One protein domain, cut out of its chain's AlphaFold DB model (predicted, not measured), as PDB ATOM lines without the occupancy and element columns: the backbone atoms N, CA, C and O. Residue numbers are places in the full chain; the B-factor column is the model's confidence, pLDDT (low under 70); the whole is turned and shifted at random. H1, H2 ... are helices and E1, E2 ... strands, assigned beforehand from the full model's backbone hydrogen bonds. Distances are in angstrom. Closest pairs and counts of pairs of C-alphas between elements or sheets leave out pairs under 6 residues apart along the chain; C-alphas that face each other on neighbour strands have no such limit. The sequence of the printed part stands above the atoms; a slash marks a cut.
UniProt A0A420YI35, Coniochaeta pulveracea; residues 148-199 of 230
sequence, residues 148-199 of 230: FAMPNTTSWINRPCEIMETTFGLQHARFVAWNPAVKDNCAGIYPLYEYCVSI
ATOM      1  N   PHE A 148     142.467 213.496 225.475       97.69
ATOM      2  CA  PHE A 148     141.942 213.489 224.118       97.69
ATOM      3  C   PHE A 148     142.719 212.509 223.243       97.69
ATOM      4  O   PHE A 148     143.891 212.223 223.507       97.69
ATOM      5  N   ALA A 149     142.062 211.987 222.216       95.62
ATOM      6  CA  ALA A 149     142.695 211.173 221.192       95.62
ATOM      7  C   ALA A 149     142.026 211.388 219.832       95.62
ATOM      8  O   ALA A 149     140.843 211.722 219.755       95.62
ATOM      9  N   MET A 150     142.798 211.171 218.770       93.06
ATOM     10  CA  MET A 150     142.319 211.187 217.391       93.06
ATOM     11  C   MET A 150     142.092 209.755 216.892       93.06
ATOM     12  O   MET A 150     142.850 208.859 217.280       93.06
ATOM     13  N   PRO A 151     141.096 209.518 216.022       88.38
ATOM     14  CA  PRO A 151     140.888 208.214 215.409       88.38
ATOM     15  C   PRO A 151     142.063 207.858 214.494       88.38
ATOM     16  O   PRO A 151     142.664 208.722 213.851       88.38
ATOM     17  N   ASN A 152     142.378 206.565 214.407       78.75
ATOM     18  CA  ASN A 152     143.384 206.075 213.473       78.75
ATOM     19  C   ASN A 152     142.910 206.303 212.026       78.75
ATOM     20  O   ASN A 152     141.860 205.801 211.618       78.75
ATOM     21  N   THR A 153     143.706 207.029 211.244       70.69
ATOM     22  CA  THR A 153     143.364 207.453 209.882       70.69
ATOM     23  C   THR A 153     143.328 206.309 208.866       70.69
ATOM     24  O   THR A 153     142.777 206.506 207.786       70.69
ATOM     25  N   THR A 154     143.842 205.114 209.185       70.62
ATOM     26  CA  THR A 154     143.924 203.998 208.222       70.62
ATOM     27  C   THR A 154     142.718 203.053 208.197       70.62
ATOM     28  O   THR A 154     142.523 202.382 207.188       70.62
ATOM     29  N   SER A 155     141.891 202.999 209.252       66.19
ATOM     30  CA  SER A 155     140.850 201.953 209.391       66.19
ATOM     31  C   SER A 155     139.491 202.437 209.923       66.19
ATOM     32  O   SER A 155     138.640 201.613 210.259       66.19
ATOM     33  N   TRP A 156     139.254 203.750 210.012       68.06
ATOM     34  CA  TRP A 156     138.064 204.289 210.688       68.06
ATOM     35  C   TRP A 156     136.743 204.078 209.929       68.06
ATOM     36  O   TRP A 156     135.720 203.902 210.581       68.06
ATOM     37  N   ILE A 157     136.750 204.009 208.588       64.31
ATOM     38  CA  ILE A 157     135.523 203.908 207.761       64.31
ATOM     39  C   ILE A 157     134.687 202.666 208.109       64.31
ATOM     40  O   ILE A 157     133.463 202.701 208.047       64.31
ATOM     41  N   ASN A 158     135.333 201.574 208.525       69.94
ATOM     42  CA  ASN A 158     134.633 200.326 208.827       69.94
ATOM     43  C   ASN A 158     134.195 200.216 210.295       69.94
ATOM     44  O   ASN A 158     133.303 199.429 210.600       69.94
ATOM     45  N   ARG A 159     134.858 200.934 211.217       77.75
ATOM     46  CA  ARG A 159     134.687 200.778 212.677       77.75
ATOM     47  C   ARG A 159     134.983 202.096 213.428       77.75
ATOM     48  O   ARG A 159     135.934 202.148 214.214       77.75
ATOM     49  N   PRO A 160     134.210 203.170 213.184       79.88
ATOM     50  CA  PRO A 160     134.577 204.538 213.568       79.88
ATOM     51  C   PRO A 160     134.737 204.761 215.079       79.88
ATOM     52  O   PRO A 160     135.733 205.352 215.495       79.88
ATOM     53  N   CYS A 161     133.825 204.254 215.920       90.25
ATOM     54  CA  CYS A 161     134.024 204.314 217.374       90.25
ATOM     55  C   CYS A 161     134.912 203.186 217.900       90.25
ATOM     56  O   CYS A 161     135.711 203.399 218.808       90.25
ATOM     57  N   GLU A 162     134.783 201.981 217.345       88.62
ATOM     58  CA  GLU A 162     135.298 200.779 217.995       88.62
ATOM     59  C   GLU A 162     136.816 200.801 218.204       88.62
ATOM     60  O   GLU A 162     137.317 200.342 219.229       88.62
ATOM     61  N   ILE A 163     137.569 201.367 217.254       87.00
ATOM     62  CA  ILE A 163     139.025 201.502 217.389       87.00
ATOM     63  C   ILE A 163     139.360 202.308 218.647       87.00
ATOM     64  O   ILE A 163     140.233 201.919 219.419       87.00
ATOM     65  N   MET A 164     138.650 203.409 218.886       91.19
ATOM     66  CA  MET A 164     138.844 204.255 220.063       91.19
ATOM     67  C   MET A 164     138.371 203.536 221.327       91.19
ATOM     68  O   MET A 164     139.084 203.490 222.328       91.19
ATOM     69  N   GLU A 165     137.191 202.926 221.269       93.81
ATOM     70  CA  GLU A 165     136.589 202.226 222.401       93.81
ATOM     71  C   GLU A 165     137.462 201.081 222.907       93.81
ATOM     72  O   GLU A 165     137.750 201.002 224.099       93.81
ATOM     73  N   THR A 166     137.962 200.243 222.005       91.69
ATOM     74  CA  THR A 166     138.859 199.132 222.344       91.69
ATOM     75  C   THR A 166     140.224 199.628 222.821       91.69
ATOM     76  O   THR A 166     140.726 199.141 223.834       91.69
ATOM     77  N   THR A 167     140.797 200.644 222.162       91.44
ATOM     78  CA  THR A 167     142.104 201.226 222.529       91.44
ATOM     79  C   THR A 167     142.093 201.847 223.925       91.44
ATOM     80  O   THR A 167     143.088 201.762 224.646       91.44
ATOM     81  N   PHE A 168     140.982 202.467 224.328       94.31
ATOM     82  CA  PHE A 168     140.860 203.165 225.612       94.31
ATOM     83  C   PHE A 168     139.982 202.435 226.637       94.31
ATOM     84  O   PHE A 168     139.744 202.969 227.723       94.31
ATOM     85  N   GLY A 169     139.510 201.223 226.324       95.12
ATOM     86  CA  GLY A 169     138.653 200.419 227.200       95.12
ATOM     87  C   GLY A 169     137.345 201.124 227.576       95.12
ATOM     88  O   GLY A 169     136.946 201.105 228.747       95.12
ATOM     89  N   LEU A 170     136.721 201.810 226.613       95.25
ATOM     90  CA  LEU A 170     135.482 202.572 226.780       95.25
ATOM     91  C   LEU A 170     134.274 201.741 226.350       95.25
ATOM     92  O   LEU A 170     134.277 201.104 225.305       95.25
ATOM     93  N   GLN A 171     133.202 201.814 227.134       95.25
ATOM     94  CA  GLN A 171     131.887 201.364 226.683       95.25
ATOM     95  C   GLN A 171     131.289 202.394 225.723       95.25
ATOM     96  O   GLN A 171     131.406 203.595 225.974       95.25
ATOM     97  N   HIS A 172     130.572 201.927 224.701       94.75
ATOM     98  CA  HIS A 172     129.976 202.779 223.670       94.75
ATOM     99  C   HIS A 172     129.139 203.936 224.236       94.75
ATOM    100  O   HIS A 172     129.441 205.105 224.007       94.75
ATOM    101  N   ALA A 173     128.171 203.630 225.108       96.12
ATOM    102  CA  ALA A 173     127.318 204.640 225.739       96.12
ATOM    103  C   ALA A 173     128.115 205.715 226.501       96.12
ATOM    104  O   ALA A 173     127.718 206.877 226.550       96.12
ATOM    105  N   ARG A 174     129.268 205.353 227.082       96.81
ATOM    106  CA  ARG A 174     130.151 206.308 227.762       96.81
ATOM    107  C   ARG A 174     130.895 207.185 226.767       96.81
ATOM    108  O   ARG A 174     130.995 208.387 226.995       96.81
ATOM    109  N   PHE A 175     131.410 206.597 225.692       96.88
ATOM    110  CA  PHE A 175     132.100 207.345 224.653       96.88
ATOM    111  C   PHE A 175     131.171 208.377 223.999       96.88
ATOM    112  O   PHE A 175     131.546 209.547 223.909       96.88
ATOM    113  N   VAL A 176     129.934 207.989 223.674       97.19
ATOM    114  CA  VAL A 176     128.895 208.897 223.156       97.19
ATOM    115  C   VAL A 176     128.500 209.950 224.194       97.19
ATOM    116  O   VAL A 176     128.412 211.128 223.861       97.19
ATOM    117  N   ALA A 177     128.337 209.582 225.470       97.56
ATOM    118  CA  ALA A 177     128.017 210.552 226.523       97.56
ATOM    119  C   ALA A 177     129.111 211.616 226.715       97.56
ATOM    120  O   ALA A 177     128.811 212.758 227.057       97.56
ATOM    121  N   TRP A 178     130.381 211.257 226.511       98.38
ATOM    122  CA  TRP A 178     131.493 212.207 226.605       98.38
ATOM    123  C   TRP A 178     131.709 213.031 225.343       98.38
ATOM    124  O   TRP A 178     132.287 214.118 225.416       98.38
ATOM    125  N   ASN A 179     131.238 212.518 224.210       97.69
ATOM    126  CA  ASN A 179     131.386 213.116 222.894       97.69
ATOM    127  C   ASN A 179     130.033 213.115 222.164       97.69
ATOM    128  O   ASN A 179     129.881 212.389 221.185       97.69
ATOM    129  N   PRO A 180     129.033 213.908 222.591       96.88
ATOM    130  CA  PRO A 180     127.669 213.800 222.057       96.88
ATOM    131  C   PRO A 180     127.576 213.961 220.534       96.88
ATOM    132  O   PRO A 180     126.746 213.324 219.888       96.88
ATOM    133  N   ALA A 181     128.464 214.770 219.947       95.12
ATOM    134  CA  ALA A 181     128.538 214.988 218.507       95.12
ATOM    135  C   ALA A 181     128.922 213.730 217.699       95.12
ATOM    136  O   ALA A 181     128.631 213.691 216.506       95.12
ATOM    137  N   VAL A 182     129.495 212.696 218.336       94.12
ATOM    138  CA  VAL A 182     129.816 211.394 217.715       94.12
ATOM    139  C   VAL A 182     128.562 210.651 217.258       94.12
ATOM    140  O   VAL A 182     128.623 209.957 216.242       94.12
ATOM    141  N   LYS A 183     127.426 210.859 217.944       93.75
ATOM    142  CA  LYS A 183     126.153 210.135 217.757       93.75
ATOM    143  C   LYS A 183     126.270 208.637 218.094       93.75
ATOM    144  O   LYS A 183     127.347 208.055 218.077       93.75
ATOM    145  N   ASP A 184     125.136 207.997 218.374       93.69
ATOM    146  CA  ASP A 184     125.070 206.561 218.714       93.69
ATOM    147  C   ASP A 184     125.518 205.658 217.548       93.69
ATOM    148  O   ASP A 184     126.122 204.611 217.725       93.69
ATOM    149  N   ASN A 185     125.320 206.106 216.307       91.88
ATOM    150  CA  ASN A 185     125.794 205.396 215.118       91.88
ATOM    151  C   ASN A 185     127.236 205.754 214.712       91.88
ATOM    152  O   ASN A 185     127.660 205.375 213.621       91.88
ATOM    153  N   CYS A 186     127.967 206.512 215.536       91.81
ATOM    154  CA  CYS A 186     129.347 206.939 215.284       91.81
ATOM    155  C   CYS A 186     129.569 207.801 214.031       91.81
ATOM    156  O   CYS A 186     130.719 208.025 213.647       91.81
ATOM    157  N   ALA A 187     128.507 208.299 213.391       90.69
ATOM    158  CA  ALA A 187     128.616 209.074 212.155       90.69
ATOM    159  C   ALA A 187     129.299 210.440 212.348       90.69
ATOM    160  O   ALA A 187     129.647 211.087 211.372       90.69
ATOM    161  N   GLY A 188     129.481 210.891 213.592       91.31
ATOM    162  CA  GLY A 188     130.200 212.124 213.913       91.31
ATOM    163  C   GLY A 188     131.692 211.949 214.197       91.31
ATOM    164  O   GLY A 188     132.311 212.891 214.686       91.31
ATOM    165  N   ILE A 189     132.266 210.765 213.951       91.44
ATOM    166  CA  ILE A 189     133.718 210.556 214.014       91.44
ATOM    167  C   ILE A 189     134.341 210.978 212.685       91.44
ATOM    168  O   ILE A 189     134.153 210.338 211.655       91.44
ATOM    169  N   TYR A 190     135.159 212.016 212.748       90.38
ATOM    170  CA  TYR A 190     135.943 212.548 211.643       90.38
ATOM    171  C   TYR A 190     137.454 212.420 211.893       90.38
ATOM    172  O   TYR A 190     137.900 212.483 213.049       90.38
ATOM    173  N   PRO A 191     138.265 212.274 210.829       87.94
ATOM    174  CA  PRO A 191     139.719 212.306 210.930       87.94
ATOM    175  C   PRO A 191     140.214 213.669 211.431       87.94
ATOM    176  O   PRO A 191     139.573 214.695 211.221       87.94
ATOM    177  N   LEU A 192     141.384 213.673 212.082       91.06
ATOM    178  CA  LEU A 192     142.057 214.872 212.618       91.06
ATOM    179  C   LEU A 192     141.284 215.625 213.721       91.06
ATOM    180  O   LEU A 192     141.725 216.686 214.168       91.06
ATOM    181  N   TYR A 193     140.161 215.079 214.186       95.19
ATOM    182  CA  TYR A 193     139.409 215.590 215.329       95.19
ATOM    183  C   TYR A 193     139.859 214.914 216.618       95.19
ATOM    184  O   TYR A 193     140.278 213.756 216.617       95.19
ATOM    185  N   GLU A 194     139.715 215.629 217.726       96.44
ATOM    186  CA  GLU A 194     139.991 215.125 219.064       96.44
ATOM    187  C   GLU A 194     138.704 214.764 219.806       96.44
ATOM    188  O   GLU A 194     137.800 215.586 219.960       96.44
ATOM    189  N   TYR A 195     138.684 213.550 220.348       97.31
ATOM    190  CA  TYR A 195     137.593 213.024 221.158       97.31
ATOM    191  C   TYR A 195     138.075 212.767 222.575       97.31
ATOM    192  O   TYR A 195     139.202 212.318 222.801       97.31
ATOM    193  N   CYS A 196     137.208 213.037 223.540       98.31
ATOM    194  CA  CYS A 196     137.437 212.705 224.923       98.31
ATOM    195  C   CYS A 196     137.446 211.191 225.131       98.31
ATOM    196  O   CYS A 196     136.470 210.502 224.827       98.31
ATOM    197  N   VAL A 197     138.532 210.685 225.709       97.31
ATOM    198  CA  VAL A 197     138.717 209.251 225.980       97.31
ATOM    199  C   VAL A 197     139.028 208.954 227.444       97.31
ATOM    200  O   VAL A 197     139.180 207.795 227.826       97.31
ATOM    201  N   SER A 198     139.122 209.985 228.286       97.81
ATOM    202  CA  SER A 198     139.261 209.832 229.732       97.81
ATOM    203  C   SER A 198     138.748 211.059 230.476       97.81
ATOM    204  O   SER A 198     138.900 212.195 230.022       97.81
ATOM    205  N   ILE A 199     138.226 210.802 231.671       97.88
ATOM    206  CA  ILE A 199     137.950 211.790 232.717       97.88
ATOM    207  C   ILE A 199     138.676 211.353 234.005       97.88
ATOM    208  O   ILE A 199     139.072 210.186 234.118       97.88
TER     209      ILE A 199
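This is residues 148 to 199 of the 230 residues of a protein of Coniochaeta pulveracea (UniProt A0A420YI35). With little regular structure, this is a small, rounded knot of loops holding two short helices, H1 and H2, set steeply to each other, and one short strand, E1, near both. The printed part has 52 residues, 18 of them in named elements, in the order H1, H2, E1; the class is mixed. It is compact, radius of gyration of the C-alphas 9.5 A, spanning 26 by 18 by 16 A.

Find C-alpha 162 at (135.298, 200.779, 217.995); H1 runs from there to residue 168, 9.7 A. H2, residues 172 to 178, covers 10.0 A. E1, residues 195 to 198, covers 9.3 A and ends at C-alpha 198, (139.261, 209.832, 229.732).

H1 and H2 are close but not clearly touching: their closest C-alphas, Glu 165 and His 172, are 6.8 A apart. Their steep tilt of 69.7 degrees, the same way, is only just short of about perpendicular. In both, every O i to N i+4 pair is within hydrogen-bond range. The closest C-alphas of H2 and E1, Trp 178 and Cys 196, are 6.2 A apart. E1 pairs with no named strand; residues 148 to 149 pair antiparallel with its residues 195 to 196.

The printed part has no cut. H2 to E1 is a long link. Look for pLDDT under 70 at residues 155 to 158.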